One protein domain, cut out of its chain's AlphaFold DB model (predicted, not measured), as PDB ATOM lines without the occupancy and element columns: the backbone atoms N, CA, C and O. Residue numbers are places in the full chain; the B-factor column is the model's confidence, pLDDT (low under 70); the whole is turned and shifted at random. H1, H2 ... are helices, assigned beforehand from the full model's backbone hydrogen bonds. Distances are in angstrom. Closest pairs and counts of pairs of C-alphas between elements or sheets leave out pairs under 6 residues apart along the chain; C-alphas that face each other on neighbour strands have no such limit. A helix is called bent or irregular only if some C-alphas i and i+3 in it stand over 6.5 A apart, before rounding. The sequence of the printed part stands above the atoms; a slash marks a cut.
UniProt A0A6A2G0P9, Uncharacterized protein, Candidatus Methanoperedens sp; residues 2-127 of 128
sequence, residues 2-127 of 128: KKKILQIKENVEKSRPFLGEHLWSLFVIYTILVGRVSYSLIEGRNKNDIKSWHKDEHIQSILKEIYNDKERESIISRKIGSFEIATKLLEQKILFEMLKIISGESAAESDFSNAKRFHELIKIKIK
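What this domain is: This is residues 2 to 127 of the 128 residues of an uncharacterized protein of Candidatus Methanoperedens sp (UniProt A0A6A2G0P9). Two long helices, H2 and H5, run side by side over part of their length, with short H3 packed on H2 and short H4 on H5; residues 2 to 12 of H1 and 109 to 127, mostly H6, stick out as arms. The 126 printed residues hold six named helices, H1 to H6, and no named strand: all helix, only just loose, close to extended, radius of gyration of the C-alphas 20.4 A, spans 74 by 39 by 23 A.

Where its parts are: H1, residues 2 to 18, begins at C-alpha 2 (154.819, 146.379, 196.335) and is irregular, C-alphas 14 and 17 being 7.1 A apart. H2 is 21 to 46, 36.6 A; H3 57 to 66; H4 69 to 76; H5 82 to 102, 30.2 A; H6 105 to 125, 30.2 A, ending at C-alpha 125 (109.083, 134.905, 156.820).

How they stand to each other: H1 and H2 are close but not clearly touching, closest C-alphas Arg 16 and Trp 24, 6.7 A. H2 touches H3, a hairpin, with residues 29 to 36 alone, closest C-alphas Leu 33 and Ile 59, 6.8 A. H2 touches H5 with residues 22 to 30 alone, at a shallow tilt of 20 degrees, opposite ways, closest C-alphas Leu 23 and Glu 97, 6.1 A. H4 and H5, a hairpin, touch at a steep tilt of 44 degrees, closest C-alphas Ile 75 and Ser 82, 5.0 A. H5 and H6 are close but not clearly touching, closest C-alphas Lys 100 and Ser 106, 5.9 A. Each O i to N i+4 pair is within hydrogen-bond range in H2 to H6, and 10 of 13 in H1.

The domain as a whole: The farthest C-alphas, Asn 48 and Lys 127, are 74.0 A apart. The printed part has no cut and no long link; pLDDT is under 70 at residues 107 and 125 to 127.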
ATOM      1  N   LYS A   2     156.123 145.812 196.763       72.50
ATOM      2  CA  LYS A   2     154.819 146.379 196.335       72.50
ATOM      3  C   LYS A   2     154.781 146.884 194.880       72.50
ATOM      4  O   LYS A   2     153.870 146.534 194.144       72.50
ATOM      5  N   LYS A   3     155.807 147.628 194.440       76.19
ATOM      6  CA  LYS A   3     155.883 148.192 193.076       76.19
ATOM      7  C   LYS A   3     155.908 147.122 191.969       76.19
ATOM      8  O   LYS A   3     155.277 147.300 190.939       76.19
ATOM      9  N   LYS A   4     156.579 145.988 192.212       82.88
ATOM     10  CA  LYS A   4     156.678 144.873 191.252       82.88
ATOM     11  C   LYS A   4     155.347 144.129 191.105       82.88
ATOM     12  O   LYS A   4     154.965 143.790 189.996       82.88
ATOM     13  N   ILE A   5     154.628 143.919 192.211       81.06
ATOM     14  CA  ILE A   5     153.293 143.294 192.198       81.06
ATOM     15  C   ILE A   5     152.291 144.181 191.452       81.06
ATOM     16  O   ILE A   5     151.529 143.677 190.634       81.06
ATOM     17  N   LEU A   6     152.331 145.497 191.693       82.56
ATOM     18  CA  LEU A   6     151.465 146.447 190.992       82.56
ATOM     19  C   LEU A   6     151.726 146.433 189.480       82.56
ATOM     20  O   LEU A   6     150.786 146.337 188.701       82.56
ATOM     21  N   GLN A   7     152.997 146.412 189.078       88.12
ATOM     22  CA  GLN A   7     153.386 146.334 187.670       88.12
ATOM     23  C   GLN A   7     152.942 145.023 187.000       88.12
ATOM     24  O   GLN A   7     152.486 145.034 185.860       88.12
ATOM     25  N   ILE A   8     153.041 143.887 187.702       86.94
ATOM     26  CA  ILE A   8     152.525 142.606 187.197       86.94
ATOM     27  C   ILE A   8     151.008 142.687 187.008       86.94
ATOM     28  O   ILE A   8     150.511 142.288 185.959       86.94
ATOM     29  N   LYS A   9     150.281 143.246 187.984       86.06
ATOM     30  CA  LYS A   9     148.827 143.417 187.893       86.06
ATOM     31  C   LYS A   9     148.438 144.270 186.684       86.06
ATOM     32  O   LYS A   9     147.595 143.852 185.904       86.06
ATOM     33  N   GLU A  10     149.078 145.423 186.496       88.56
ATOM     34  CA  GLU A  10     148.829 146.300 185.344       88.56
ATOM     35  C   GLU A  10     149.058 145.585 184.008       88.56
ATOM     36  O   GLU A  10     148.275 145.747 183.076       88.56
ATOM     37  N   ASN A  11     150.110 144.771 183.911       88.88
ATOM     38  CA  ASN A  11     150.387 144.005 182.699       88.88
ATOM     39  C   ASN A  11     149.328 142.926 182.435       88.88
ATOM     40  O   ASN A  11     148.962 142.717 181.284       88.88
ATOM     41  N   VAL A  12     148.819 142.266 183.477       87.50
ATOM     42  CA  VAL A  12     147.757 141.256 183.345       87.50
ATOM     43  C   VAL A  12     146.425 141.900 182.943       87.50
ATOM     44  O   VAL A  12     145.756 141.395 182.048       87.50
ATOM     45  N   GLU A  13     146.068 143.047 183.527       87.62
ATOM     46  CA  GLU A  13     144.845 143.790 183.172       87.62
ATOM     47  C   GLU A  13     144.864 144.276 181.715       87.62
ATOM     48  O   GLU A  13     143.841 144.242 181.035       87.62
ATOM     49  N   LYS A  14     146.036 144.662 181.190       89.75
ATOM     50  CA  LYS A  14     146.193 145.009 179.766       89.75
ATOM     51  C   LYS A  14     145.888 143.842 178.829       89.75
ATOM     52  O   LYS A  14     145.506 144.083 177.688       89.75
ATOM     53  N   SER A  15     146.042 142.605 179.295       85.56
ATOM     54  CA  SER A  15     145.733 141.408 178.513       85.56
ATOM     55  C   SER A  15     144.248 141.037 178.542       85.56
ATOM     56  O   SER A  15     143.805 140.282 177.680       85.56
ATOM     57  N   ARG A  16     143.461 141.570 179.489       86.38
ATOM     58  CA  ARG A  16     142.037 141.235 179.662       86.38
ATOM     59  C   ARG A  16     141.207 141.335 178.371       86.38
ATOM     60  O   ARG A  16     140.469 140.385 178.114       86.38
ATOM     61  N   PRO A  17     141.324 142.391 177.533       85.69
ATOM     62  CA  PRO A  17     140.515 142.516 176.316       85.69
ATOM     63  C   PRO A  17     140.689 141.368 175.312       85.69
ATOM     64  O   PRO A  17     139.847 141.196 174.437       85.69
ATOM     65  N   PHE A  18     141.767 140.586 175.428       83.00
ATOM     66  CA  PHE A  18     142.108 139.512 174.495       83.00
ATOM     67  C   PHE A  18     141.745 138.109 175.003       83.00
ATOM     68  O   PHE A  18     141.863 137.150 174.249       83.00
ATOM     69  N   LEU A  19     141.344 137.966 176.271       81.06
ATOM     70  CA  LEU A  19     141.165 136.657 176.912       81.06
ATOM     71  C   LEU A  19     139.717 136.147 176.864       81.06
ATOM     72  O   LEU A  19     139.489 134.969 177.091       81.06
ATOM     73  N   GLY A  20     138.740 136.997 176.544       84.94
ATOM     74  CA  GLY A  20     137.320 136.661 176.675       84.94
ATOM     75  C   GLY A  20     136.849 136.662 178.139       84.94
ATOM     76  O   GLY A  20     137.604 136.360 179.065       84.94
ATOM     77  N   GLU A  21     135.583 137.024 178.371       89.62
ATOM     78  CA  GLU A  21     135.068 137.248 179.734       89.62
ATOM     79  C   GLU A  21     135.017 135.966 180.578       89.62
ATOM     80  O   GLU A  21     135.248 136.016 181.787       89.62
ATOM     81  N   HIS A  22     134.756 134.808 179.964       92.06
ATOM     82  CA  HIS A  22     134.672 133.544 180.697       92.06
ATOM     83  C   HIS A  22     136.051 133.077 181.195       92.06
ATOM     84  O   HIS A  22     136.212 132.811 182.387       92.06
ATOM     85  N   LEU A  23     137.076 133.084 180.333       92.69
ATOM     86  CA  LEU A  23     138.456 132.785 180.733       92.69
ATOM     87  C   LEU A  23     138.959 133.768 181.798       92.69
ATOM     88  O   LEU A  23     139.573 133.353 182.784       92.69
ATOM     89  N   TRP A  24     138.671 135.063 181.629       94.12
ATOM     90  CA  TRP A  24     139.010 136.071 182.631       94.12
ATOM     91  C   TRP A  24     138.328 135.795 183.974       94.12
ATOM     92  O   TRP A  24     138.974 135.872 185.016       94.12
ATOM     93  N   SER A  25     137.051 135.408 183.962       93.81
ATOM     94  CA  SER A  25     136.314 135.048 185.177       93.81
ATOM     95  C   SER A  25     136.951 133.853 185.888       93.81
ATOM     96  O   SER A  25     137.205 133.930 187.089       93.81
ATOM     97  N   LEU A  26     137.299 132.786 185.160       94.88
ATOM     98  CA  LEU A  26     137.993 131.625 185.732       94.88
ATOM     99  C   LEU A  26     139.340 132.013 186.360       94.88
ATOM    100  O   LEU A  26     139.650 131.586 187.476       94.88
ATOM    101  N   PHE A  27     140.117 132.865 185.684       94.44
ATOM    102  CA  PHE A  27     141.373 133.395 186.212       94.44
ATOM    103  C   PHE A  27     141.160 134.222 187.488       94.44
ATOM    104  O   PHE A  27     141.840 134.001 188.491       94.44
ATOM    105  N   VAL A  28     140.193 135.144 187.494       93.12
ATOM    106  CA  VAL A  28     139.868 135.953 188.678       93.12
ATOM    107  C   VAL A  28     139.486 135.053 189.845       93.12
ATOM    108  O   VAL A  28     140.012 135.227 190.946       93.12
ATOM    109  N   ILE A  29     138.650 134.043 189.618       95.12
ATOM    110  CA  ILE A  29     138.260 133.128 190.684       95.12
ATOM    111  C   ILE A  29     139.468 132.352 191.222       95.12
ATOM    112  O   ILE A  29     139.620 132.241 192.440       95.12
ATOM    113  N   TYR A  30     140.371 131.887 190.356       95.19
ATOM    114  CA  TYR A  30     141.619 131.262 190.799       95.19
ATOM    115  C   TYR A  30     142.395 132.182 191.751       95.19
ATOM    116  O   TYR A  30     142.787 131.763 192.844       95.19
ATOM    117  N   THR A  31     142.546 133.462 191.393       93.19
ATOM    118  CA  THR A  31     143.242 134.433 192.252       93.19
ATOM    119  C   THR A  31     142.519 134.685 193.578       93.19
ATOM    120  O   THR A  31     143.180 134.789 194.612       93.19
ATOM    121  N   ILE A  32     141.180 134.733 193.582       93.25
ATOM    122  CA  ILE A  32     140.370 134.900 194.797       93.25
ATOM    123  C   ILE A  32     140.528 133.686 195.710       93.25
ATOM    124  O   ILE A  32     140.760 133.851 196.907       93.25
ATOM    125  N   LEU A  33     140.442 132.474 195.158       94.50
ATOM    126  CA  LEU A  33     140.560 131.231 195.915       94.50
ATOM    127  C   LEU A  33     141.933 131.131 196.592       94.50
ATOM    128  O   LEU A  33     142.015 130.940 197.807       94.50
ATOM    129  N   VAL A  34     143.010 131.337 195.829       94.19
ATOM    130  CA  VAL A  34     144.383 131.325 196.355       94.19
ATOM    131  C   VAL A  34     144.602 132.445 197.366       94.19
ATOM    132  O   VAL A  34     145.154 132.209 198.445       94.19
ATOM    133  N   GLY A  35     144.141 133.657 197.053       94.00
ATOM    134  CA  GLY A  35     144.270 134.820 197.922       94.00
ATOM    135  C   GLY A  35     143.562 134.624 199.259       94.00
ATOM    136  O   GLY A  35     144.153 134.884 200.306       94.00
ATOM    137  N   ARG A  36     142.331 134.103 199.245       93.81
ATOM    138  CA  ARG A  36     141.526 133.895 200.450       93.81
ATOM    139  C   ARG A  36     142.084 132.795 201.342       93.81
ATOM    140  O   ARG A  36     142.211 133.013 202.541       93.81
ATOM    141  N   VAL A  37     142.490 131.657 200.776       93.44
ATOM    142  CA  VAL A  37     143.144 130.592 201.558       93.44
ATOM    143  C   VAL A  37     144.450 131.091 202.176       93.44
ATOM    144  O   VAL A  37     144.692 130.868 203.362       93.44
ATOM    145  N   SER A  38     145.259 131.825 201.406       93.88
ATOM    146  CA  SER A  38     146.509 132.412 201.901       93.88
ATOM    147  C   SER A  38     146.258 133.418 203.024       93.88
ATOM    148  O   SER A  38     146.933 133.380 204.051       93.88
ATOM    149  N   TYR A  39     145.267 134.295 202.856       93.31
ATOM    150  CA  TYR A  39     144.878 135.277 203.862       93.31
ATOM    151  C   TYR A  39     144.408 134.603 205.155       93.31
ATOM    152  O   TYR A  39     144.943 134.909 206.219       93.31
ATOM    153  N   SER A  40     143.490 133.635 205.068       92.31
ATOM    154  CA  SER A  40     142.982 132.902 206.234       92.31
ATOM    155  C   SER A  40     144.089 132.144 206.969       92.31
ATOM    156  O   SER A  40     144.078 132.076 208.196       92.31
ATOM    157  N   LEU A  41     145.084 131.617 206.247       92.44
ATOM    158  CA  LEU A  41     146.252 130.979 206.854       92.44
ATOM    159  C   LEU A  41     147.135 131.985 207.608       92.44
ATOM    160  O   LEU A  41     147.563 131.706 208.728       92.44
ATOM    161  N   ILE A  42     147.403 133.153 207.017       94.12
ATOM    162  CA  ILE A  42     148.202 134.220 207.643       94.12
ATOM    163  C   ILE A  42     147.485 134.766 208.882       94.12
ATOM    164  O   ILE A  42     148.091 134.881 209.947       94.12
ATOM    165  N   GLU A  43     146.198 135.082 208.761       94.38
ATOM    166  CA  GLU A  43     145.395 135.606 209.863       94.38
ATOM    167  C   GLU A  43     145.246 134.573 210.985       94.38
ATOM    168  O   GLU A  43     145.459 134.900 212.153       94.38
ATOM    169  N   GLY A  44     144.958 133.317 210.633       94.25
ATOM    170  CA  GLY A  44     144.867 132.219 211.587       94.25
ATOM    171  C   GLY A  44     146.185 131.988 212.321       94.25
ATOM    172  O   GLY A  44     146.188 131.826 213.538       94.25
ATOM    173  N   ARG A  45     147.324 132.073 211.625       95.31
ATOM    174  CA  ARG A  45     148.646 132.021 212.265       95.31
ATOM    175  C   ARG A  45     148.844 133.175 213.247       95.31
ATOM    176  O   ARG A  45     149.275 132.934 214.368       95.31
ATOM    177  N   ASN A  46     148.519 134.407 212.856       95.44
ATOM    178  CA  ASN A  46     148.685 135.583 213.719       95.44
ATOM    179  C   ASN A  46     147.812 135.515 214.983       95.44
ATOM    180  O   ASN A  46     148.201 136.040 216.023       95.44
ATOM    181  N   LYS A  47     146.644 134.866 214.898       95.88
ATOM    182  CA  LYS A  47     145.705 134.679 216.014       95.88
ATOM    183  C   LYS A  47     145.888 133.356 216.767       95.88
ATOM    184  O   LYS A  47     145.142 133.105 217.707       95.88
ATOM    185  N   ASN A  48     146.846 132.512 216.369       93.81
ATOM    186  CA  ASN A  48     146.983 131.124 216.830       93.81
ATOM    187  C   ASN A  48     145.690 130.283 216.682       93.81
ATOM    188  O   ASN A  48     145.450 129.361 217.457       93.81
ATOM    189  N   ASP A  49     144.871 130.580 215.670       93.88
ATOM    190  CA  ASP A  49     143.613 129.897 215.336       93.88
ATOM    191  C   ASP A  49     143.565 129.601 213.828       93.88
ATOM    192  O   ASP A  49     142.912 130.288 213.037       93.88
ATOM    193  N   ILE A  50     144.333 128.597 213.392       90.69
ATOM    194  CA  ILE A  50     144.346 128.172 211.987       90.69
ATOM    195  C   ILE A  50     143.105 127.323 211.717       90.69
ATOM    196  O   ILE A  50     143.022 126.150 212.087       90.69
ATOM    197  N   LYS A  51     142.147 127.915 211.006       88.69
ATOM    198  CA  LYS A  51     140.939 127.219 210.559       88.69
ATOM    199  C   LYS A  51     141.181 126.498 209.238       88.69
ATOM    200  O   LYS A  51     141.858 126.990 208.339       88.69
ATOM    201  N   SER A  52     140.561 125.328 209.105       88.12
ATOM    202  CA  SER A  52     140.486 124.624 207.825       88.12
ATOM    203  C   SER A  52     139.725 125.477 206.815       88.12
ATOM    204  O   SER A  52     138.596 125.888 207.081       88.12
ATOM    205  N   TRP A  53     140.318 125.690 205.642       89.81
ATOM    206  CA  TRP A  53     139.715 126.462 204.555       89.81
ATOM    207  C   TRP A  53     138.391 125.860 204.052       89.81
ATOM    208  O   TRP A  53     137.540 126.585 203.550       89.81
ATOM    209  N   HIS A  54     138.156 124.559 204.271       87.62
ATOM    210  CA  HIS A  54     136.869 123.919 203.977       87.62
ATOM    211  C   HIS A  54     135.703 124.492 204.800       87.62
ATOM    212  O   HIS A  54     134.552 124.322 204.420       87.62
ATOM    213  N   LYS A  55     135.978 125.148 205.933       87.38
ATOM    214  CA  LYS A  55     134.950 125.770 206.779       87.38
ATOM    215  C   LYS A  55     134.651 127.221 206.392       87.38
ATOM    216  O   LYS A  55     133.790 127.835 207.009       87.38
ATOM    217  N   ASP A  56     135.370 127.782 205.422       90.75
ATOM    218  CA  ASP A  56     135.117 129.138 204.946       90.75
ATOM    219  C   ASP A  56     133.894 129.140 204.018       90.75
ATOM    220  O   ASP A  56     133.919 128.546 202.940       90.75
ATOM    221  N   GLU A  57     132.822 129.807 204.444       91.31
ATOM    222  CA  GLU A  57     131.546 129.860 203.718       91.31
ATOM    223  C   GLU A  57     131.685 130.429 202.305       91.31
ATOM    224  O   GLU A  57     131.045 129.947 201.371       91.31
ATOM    225  N   HIS A  58     132.553 131.423 202.121       89.94
ATOM    226  CA  HIS A  58     132.756 132.040 200.818       89.94
ATOM    227  C   HIS A  58     133.530 131.110 199.890       89.94
ATOM    228  O   HIS A  58     133.184 130.997 198.717       89.94
ATOM    229  N   ILE A  59     134.532 130.390 200.412       91.69
ATOM    230  CA  ILE A  59     135.195 129.349 199.624       91.69
ATOM    231  C   ILE A  59     134.183 128.268 199.244       91.69
ATOM    232  O   ILE A  59     134.126 127.887 198.081       91.69
ATOM    233  N   GLN A  60     133.330 127.820 200.169       91.69
ATOM    234  CA  GLN A  60     132.281 126.849 199.846       91.69
ATOM    235  C   GLN A  60     131.300 127.362 198.781       91.69
ATOM    236  O   GLN A  60     130.878 126.577 197.933       91.69
ATOM    237  N   SER A  61     130.965 128.655 198.781       91.75
ATOM    238  CA  SER A  61     130.151 129.274 197.725       91.75
ATOM    239  C   SER A  61     130.847 129.199 196.365       91.75
ATOM    240  O   SER A  61     130.278 128.673 195.413       91.75
ATOM    241  N   ILE A  62     132.113 129.624 196.303       91.00
ATOM    242  CA  ILE A  62     132.942 129.564 195.091       91.00
ATOM    243  C   ILE A  62     133.035 128.125 194.566       91.00
ATOM    244  O   ILE A  62     132.870 127.880 193.373       91.00
ATOM    245  N   LEU A  63     133.267 127.149 195.453       91.94
ATOM    246  CA  LEU A  63     133.364 125.748 195.050       91.94
ATOM    247  C   LEU A  63     132.053 125.233 194.431       91.94
ATOM    248  O   LEU A  63     132.092 124.449 193.487       91.94
ATOM    249  N   LYS A  64     130.896 125.647 194.957       92.44
ATOM    250  CA  LYS A  64     129.582 125.224 194.445       92.44
ATOM    251  C   LYS A  64     129.273 125.782 193.062       92.44
ATOM    252  O   LYS A  64     128.644 125.087 192.276       92.44
ATOM    253  N   GLU A  65     129.709 127.004 192.775       90.69
ATOM    254  CA  GLU A  65     129.451 127.659 191.488       90.69
ATOM    255  C   GLU A  65     130.307 127.086 190.351       90.69
ATOM    256  O   GLU A  65     129.888 127.087 189.197       90.69
ATOM    257  N   ILE A  66     131.499 126.575 190.665       92.88
ATOM    258  CA  ILE A  66     132.513 126.232 189.653       92.88
ATOM    259  C   ILE A  66     132.633 124.737 189.422       92.88
ATOM    260  O   ILE A  66     132.952 124.295 188.314       92.88
ATOM    261  N   TYR A  67     132.425 123.954 190.479       94.38
ATOM    262  CA  TYR A  67     132.617 122.518 190.443       94.38
ATOM    263  C   TYR A  67     131.285 121.796 190.524       94.38
ATOM    264  O   TYR A  67     130.440 122.089 191.375       94.38
ATOM    265  N   ASN A  68     131.138 120.780 189.683       94.38
ATOM    266  CA  ASN A  68     130.029 119.844 189.795       94.38
ATOM    267  C   ASN A  68     130.184 118.943 191.033       94.38
ATOM    268  O   ASN A  68     131.224 118.915 191.691       94.38
ATOM    269  N   ASP A  69     129.143 118.179 191.349       91.25
ATOM    270  CA  ASP A  69     129.085 117.374 192.573       91.25
ATOM    271  C   ASP A  69     130.240 116.366 192.681       91.25
ATOM    272  O   ASP A  69     130.838 116.238 193.748       91.25
ATOM    273  N   LYS A  70     130.619 115.725 191.565       91.50
ATOM    274  CA  LYS A  70     131.730 114.758 191.514       91.50
ATOM    275  C   LYS A  70     133.080 115.430 191.761       91.50
ATOM    276  O   LYS A  70     133.914 114.919 192.504       91.50
ATOM    277  N   GLU A  71     133.296 116.590 191.147       92.56
ATOM    278  CA  GLU A  71     134.498 117.398 191.355       92.56
ATOM    279  C   GLU A  71     134.592 117.846 192.820       92.56
ATOM    280  O   GLU A  71     135.631 117.658 193.454       92.56
ATOM    281  N   ARG A  72     133.496 118.344 193.407       91.38
ATOM    282  CA  ARG A  72     133.464 118.745 194.823       91.38
ATOM    283  C   ARG A  72     133.722 117.576 195.765       91.38
ATOM    284  O   ARG A  72     134.466 117.736 196.729       91.38
ATOM    285  N   GLU A  73     133.166 116.404 195.483       89.94
ATOM    286  CA  GLU A  73     133.436 115.195 196.262       89.94
ATOM    287  C   GLU A  73     134.926 114.820 196.216       89.94
ATOM    288  O   GLU A  73     135.536 114.548 197.254       89.94
ATOM    289  N   SER A  74     135.561 114.899 195.043       88.69
ATOM    290  CA  SER A  74     137.003 114.640 194.897       88.69
ATOM    291  C   SER A  74     137.885 115.643 195.656       88.69
ATOM    292  O   SER A  74     138.956 115.277 196.144       88.69
ATOM    293  N   ILE A  75     137.416 116.886 195.810       89.62
ATOM    294  CA  ILE A  75     138.087 117.931 196.590       89.62
ATOM    295  C   ILE A  75     137.937 117.645 198.091       89.62
ATOM    296  O   ILE A  75     138.928 117.619 198.815       89.62
ATOM    297  N   ILE A  76     136.709 117.418 198.569       84.69
ATOM    298  CA  ILE A  76     136.393 117.360 200.009       84.69
ATOM    299  C   ILE A  76     136.775 116.009 200.636       84.69
ATOM    300  O   ILE A  76     137.111 115.948 201.819       84.69
ATOM    301  N   SER A  77     136.762 114.921 199.861       84.38
ATOM    302  CA  SER A  77     137.068 113.568 200.355       84.38
ATOM    303  C   SER A  77     138.505 113.404 200.865       84.38
ATOM    304  O   SER A  77     138.778 112.502 201.662       84.38
ATOM    305  N   ARG A  78     139.439 114.278 200.464       78.50
ATOM    306  CA  ARG A  78     140.832 114.232 200.925       78.50
ATOM    307  C   ARG A  78     141.099 115.242 202.035       78.50
ATOM    308  O   ARG A  78     140.879 116.436 201.888       78.50
ATOM    309  N   LYS A  79     141.687 114.776 203.142       71.06
ATOM    310  CA  LYS A  79     142.150 115.663 204.229       71.06
ATOM    311  C   LYS A  79     143.425 116.437 203.874       71.06
ATOM    312  O   LYS A  79     143.628 117.532 204.385       71.06
ATOM    313  N   ILE A  80     144.281 115.868 203.021       79.44
ATOM    314  CA  ILE A  80     145.569 116.441 202.602       79.44
ATOM    315  C   ILE A  80     145.547 116.628 201.087       79.44
ATOM    316  O   ILE A  80     145.060 115.761 200.362       79.44
ATOM    317  N   GLY A  81     146.071 117.759 200.612       84.38
ATOM    318  CA  GLY A  81     146.157 118.061 199.179       84.38
ATOM    319  C   GLY A  81     144.823 118.439 198.528       84.38
ATOM    320  O   GLY A  81     144.781 118.650 197.323       84.38
ATOM    321  N   SER A  82     143.732 118.579 199.287       90.12
ATOM    322  CA  SER A  82     142.435 118.992 198.732       90.12
ATOM    323  C   SER A  82     142.488 120.359 198.051       90.12
ATOM    324  O   SER A  82     141.856 120.563 197.019       90.12
ATOM    325  N   PHE A  83     143.286 121.286 198.587       91.62
ATOM    326  CA  PHE A  83     143.482 122.603 197.983       91.62
ATOM    327  C   PHE A  83     144.236 122.520 196.646       91.62
ATOM    328  O   PHE A  83     143.889 123.207 195.686       91.62
ATOM    329  N   GLU A  84     145.229 121.634 196.555       92.12
ATOM    330  CA  GLU A  84     145.943 121.350 195.306       92.12
ATOM    331  C   GLU A  84     145.002 120.741 194.260       92.12
ATOM    332  O   GLU A  84     145.051 121.103 193.092       92.12
ATOM    333  N   ILE A  85     144.096 119.851 194.669       92.94
ATOM    334  CA  ILE A  85     143.101 119.268 193.762       92.94
ATOM    335  C   ILE A  85     142.137 120.339 193.253       92.94
ATOM    336  O   ILE A  85     141.901 120.412 192.049       92.94
ATOM    337  N   ALA A  86     141.613 121.189 194.141       93.50
ATOM    338  CA  ALA A  86     140.731 122.282 193.743       93.50
ATOM    339  C   ALA A  86     141.421 123.192 192.713       93.50
ATOM    340  O   ALA A  86     140.899 123.412 191.620       93.50
ATOM    341  N   THR A  87     142.636 123.650 193.017       94.81
ATOM    342  CA  THR A  87     143.408 124.511 192.108       94.81
ATOM    343  C   THR A  87     143.726 123.822 190.780       94.81
ATOM    344  O   THR A  87     143.462 124.418 189.739       94.81
ATOM    345  N   LYS A  88     144.142 122.549 190.775       94.75
ATOM    346  CA  LYS A  88     144.375 121.774 189.541       94.75
ATOM    347  C   LYS A  88     143.126 121.613 188.678       94.75
ATOM    348  O   LYS A  88     143.206 121.750 187.462       94.75
ATOM    349  N   LEU A  89     141.969 121.333 189.278       95.25
ATOM    350  CA  LEU A  89     140.710 121.236 188.533       95.25
ATOM    351  C   LEU A  89     140.319 122.587 187.919       95.25
ATOM    352  O   LEU A  89     139.810 122.630 186.802       95.25
ATOM    353  N   LEU A  90     140.580 123.699 188.612       96.19
ATOM    354  CA  LEU A  90     140.343 125.034 188.056       96.19
ATOM    355  C   LEU A  90     141.317 125.365 186.922       96.19
ATOM    356  O   LEU A  90     140.898 125.875 185.889       96.19
ATOM    357  N   GLU A  91     142.595 125.024 187.086       96.31
ATOM    358  CA  GLU A  91     143.620 125.162 186.047       96.31
ATOM    359  C   GLU A  91     143.256 124.360 184.794       96.31
ATOM    360  O   GLU A  91     143.389 124.864 183.684       96.31
ATOM    361  N   GLN A  92     142.709 123.150 184.948       96.25
ATOM    362  CA  GLN A  92     142.191 122.368 183.825       96.25
ATOM    363  C   GLN A  92     141.041 123.076 183.099       96.25
ATOM    364  O   GLN A  92     141.037 123.108 181.871       96.25
ATOM    365  N   LYS A  93     140.091 123.681 183.828       95.44
ATOM    366  CA  LYS A  93     139.000 124.468 183.219       95.44
ATOM    367  C   LYS A  93     139.541 125.688 182.464       95.44
ATOM    368  O   LYS A  93     139.097 125.954 181.353       95.44
ATOM    369  N   ILE A  94     140.531 126.383 183.030       95.06
ATOM    370  CA  ILE A  94     141.228 127.507 182.382       95.06
ATOM    371  C   ILE A  94     141.910 127.050 181.087       95.06
ATOM    372  O   ILE A  94     141.714 127.666 180.044       95.06
ATOM    373  N   LEU A  95     142.681 125.959 181.133       94.44
ATOM    374  CA  LEU A  95     143.372 125.413 179.961       94.44
ATOM    375  C   LEU A  95     142.390 124.986 178.871       94.44
ATOM    376  O   LEU A  95     142.622 125.256 177.697       94.44
ATOM    377  N   PHE A  96     141.286 124.346 179.252       93.00
ATOM    378  CA  PHE A  96     140.251 123.945 178.309       93.00
ATOM    379  C   PHE A  96     139.610 125.154 177.618       93.00
ATOM    380  O   PHE A  96     139.435 125.147 176.402       93.00
ATOM    381  N   GLU A  97     139.332 126.221 178.363       92.31
ATOM    382  CA  GLU A  97     138.802 127.457 177.789       92.31
ATOM    383  C   GLU A  97     139.815 128.147 176.860       92.31
ATOM    384  O   GLU A  97     139.458 128.587 175.769       92.31
ATOM    385  N   MET A  98     141.099 128.176 177.233       90.38
ATOM    386  CA  MET A  98     142.162 128.665 176.348       90.38
ATOM    387  C   MET A  98     142.220 127.868 175.041       90.38
ATOM    388  O   MET A  98     142.358 128.460 173.971       90.38
ATOM    389  N   LEU A  99     142.091 126.539 175.108       88.19
ATOM    390  CA  LEU A  99     142.089 125.682 173.923       88.19
ATOM    391  C   LEU A  99     140.920 125.999 172.988       88.19
ATOM    392  O   LEU A  99     141.153 126.074 171.786       88.19
ATOM    393  N   LYS A 100     139.715 126.250 173.512       86.81
ATOM    394  CA  LYS A 100     138.548 126.657 172.704       86.81
ATOM    395  C   LYS A 100     138.756 127.972 171.962       86.81
ATOM    396  O   LYS A 100     138.331 128.125 170.819       86.81
ATOM    397  N   ILE A 101     139.405 128.930 172.623       85.56
ATOM    398  CA  ILE A 101     139.718 130.231 172.029       85.56
ATOM    399  C   ILE A 101     140.764 130.057 170.922       85.56
ATOM    400  O   ILE A 101     140.583 130.571 169.821       85.56
ATOM    401  N   ILE A 102     141.835 129.302 171.189       83.56
ATOM    402  CA  ILE A 102     142.925 129.064 170.227       83.56
ATOM    403  C   ILE A 102     142.449 128.239 169.025       83.56
ATOM    404  O   ILE A 102     142.852 128.520 167.899       83.56
ATOM    405  N   SER A 103     141.601 127.229 169.242       84.62
ATOM    406  CA  SER A 103     141.067 126.375 168.175       84.62
ATOM    407  C   SER A 103     140.054 127.092 167.279       84.62
ATOM    408  O   SER A 103     139.708 126.573 166.219       84.62
ATOM    409  N   GLY A 104     139.566 128.265 167.694       77.94
ATOM    410  CA  GLY A 104     138.478 128.971 167.024       77.94
ATOM    411  C   GLY A 104     137.110 128.311 167.219       77.94
ATOM    412  O   GLY A 104     136.148 128.738 166.586       77.94
ATOM    413  N   GLU A 105     136.990 127.309 168.097       76.00
ATOM    414  CA  GLU A 105     135.731 126.606 168.376       76.00
ATOM    415  C   GLU A 105     134.640 127.576 168.841       76.00
ATOM    416  O   GLU A 105     133.523 127.532 168.333       76.00
ATOM    417  N   SER A 106     134.978 128.528 169.718       71.50
ATOM    418  CA  SER A 106     134.025 129.550 170.173       71.50
ATOM    419  C   SER A 106     133.525 130.457 169.041       71.50
ATOM    420  O   SER A 106     132.366 130.873 169.055       71.50
ATOM    421  N   ALA A 107     134.371 130.760 168.051       69.00
ATOM    422  CA  ALA A 107     133.967 131.536 166.879       69.00
ATOM    423  C   ALA A 107     133.070 130.698 165.954       69.00
ATOM    424  O   ALA A 107     131.998 131.152 165.562       69.00
ATOM    425  N   ALA A 108     133.451 129.444 165.697       71.19
ATOM    426  CA  ALA A 108     132.680 128.521 164.870       71.19
ATOM    427  C   ALA A 108     131.289 128.217 165.457       71.19
ATOM    428  O   ALA A 108     130.302 128.182 164.723       71.19
ATOM    429  N   GLU A 109     131.185 128.031 166.775       76.94
ATOM    430  CA  GLU A 109     129.910 127.807 167.461       76.94
ATOM    431  C   GLU A 109     129.005 129.049 167.396       76.94
ATOM    432  O   GLU A 109     127.801 128.931 167.149       76.94
ATOM    433  N   SER A 110     129.581 130.250 167.542       75.25
ATOM    434  CA  SER A 110     128.850 131.513 167.388       75.25
ATOM    435  C   SER A 110     128.320 131.693 165.964       75.25
ATOM    436  O   SER A 110     127.129 131.959 165.779       75.25
ATOM    437  N   ASP A 111     129.166 131.475 164.957       75.06
ATOM    438  CA  ASP A 111     128.792 131.569 163.545       75.06
ATOM    439  C   ASP A 111     127.709 130.550 163.183       75.06
ATOM    440  O   ASP A 111     126.724 130.888 162.519       75.06
ATOM    441  N   PHE A 112     127.827 129.317 163.684       78.19
ATOM    442  CA  PHE A 112     126.829 128.274 163.475       78.19
ATOM    443  C   PHE A 112     125.486 128.609 164.141       78.19
ATOM    444  O   PHE A 112     124.428 128.468 163.521       78.19
ATOM    445  N   SER A 113     125.505 129.089 165.387       81.81
ATOM    446  CA  SER A 113     124.300 129.512 166.110       81.81
ATOM    447  C   SER A 113     123.598 130.676 165.401       81.81
ATOM    448  O   SER A 113     122.383 130.643 165.182       81.81
ATOM    449  N   ASN A 114     124.368 131.665 164.939       79.94
ATOM    450  CA  ASN A 114     123.853 132.775 164.146       79.94
ATOM    451  C   ASN A 114     123.253 132.288 162.820       79.94
ATOM    452  O   ASN A 114     122.139 132.683 162.478       79.94
ATOM    453  N   ALA A 115     123.929 131.386 162.103       79.50
ATOM    454  CA  ALA A 115     123.420 130.798 160.865       79.50
ATOM    455  C   ALA A 115     122.100 130.036 161.081       79.50
ATOM    456  O   ALA A 115     121.158 130.194 160.301       79.50
ATOM    457  N   LYS A 116     121.985 129.267 162.174       85.69
ATOM    458  CA  LYS A 116     120.736 128.592 162.560       85.69
ATOM    459  C   LYS A 116     119.617 129.598 162.835       85.69
ATOM    460  O   LYS A 116     118.518 129.441 162.303       85.69
ATOM    461  N   ARG A 117     119.902 130.665 163.587       86.06
ATOM    462  CA  ARG A 117     118.941 131.742 163.863       86.06
ATOM    463  C   ARG A 117     118.477 132.431 162.579       86.06
ATOM    464  O   ARG A 117     117.283 132.661 162.408       86.06
ATOM    465  N   PHE A 118     119.390 132.720 161.649       83.06
ATOM    466  CA  PHE A 118     119.037 133.260 160.334       83.06
ATOM    467  C   PHE A 118     118.131 132.308 159.552       83.06
ATOM    468  O   PHE A 118     117.119 132.738 159.001       83.06
ATOM    469  N   HIS A 119     118.452 131.015 159.537       81.19
ATOM    470  CA  HIS A 119     117.645 130.009 158.857       81.19
ATOM    471  C   HIS A 119     116.221 129.910 159.429       81.19
ATOM    472  O   HIS A 119     115.251 129.820 158.674       81.19
ATOM    473  N   GLU A 120     116.076 129.962 160.753       87.12
ATOM    474  CA  GLU A 120     114.776 129.975 161.430       87.12
ATOM    475  C   GLU A 120     113.966 131.235 161.092       87.12
ATOM    476  O   GLU A 120     112.786 131.132 160.752       87.12
ATOM    477  N   LEU A 121     114.602 132.412 161.085       85.44
ATOM    478  CA  LEU A 121     113.957 133.674 160.704       85.44
ATOM    479  C   LEU A 121     113.490 133.680 159.240       85.44
ATOM    480  O   LEU A 121     112.399 134.167 158.946       85.44
ATOM    481  N   ILE A 122     114.286 133.116 158.325       83.25
ATOM    482  CA  ILE A 122     113.909 132.962 156.913       83.25
ATOM    483  C   ILE A 122     112.703 132.020 156.779       83.25
ATOM    484  O   ILE A 122     111.763 132.331 156.054       83.25
ATOM    485  N   LYS A 123     112.686 130.895 157.507       76.19
ATOM    486  CA  LYS A 123     111.559 129.947 157.491       76.19
ATOM    487  C   LYS A 123     110.249 130.542 158.004       76.19
ATOM    488  O   LYS A 123     109.197 130.163 157.500       76.19
ATOM    489  N   ILE A 124     110.307 131.429 158.997       72.88
ATOM    490  CA  ILE A 124     109.122 132.126 159.513       72.88
ATOM    491  C   ILE A 124     108.594 133.107 158.458       72.88
ATOM    492  O   ILE A 124     107.422 133.046 158.120       72.88
ATOM    493  N   LYS A 125     109.470 133.917 157.845       60.97
ATOM    494  CA  LYS A 125     109.083 134.905 156.820       60.97
ATOM    495  C   LYS A 125     108.538 134.332 155.507       60.97
ATOM    496  O   LYS A 125     107.930 135.077 154.758       60.97
ATOM    497  N   ILE A 126     108.809 133.066 155.186       61.22
ATOM    498  CA  ILE A 126     108.299 132.406 153.965       61.22
ATOM    499  C   ILE A 126     106.913 131.767 154.205       61.22
ATOM    500  O   ILE A 126     106.254 131.350 153.256       61.22
ATOM    501  N   LYS A 127     106.473 131.652 155.466       54.00
ATOM    502  CA  LYS A 127     105.156 131.104 155.831       54.00
ATOM    503  C   LYS A 127     104.053 132.161 155.983       54.00
ATOM    504  O   LYS A 127     102.898 131.754 156.088       54.00
TER     505      LYS A 127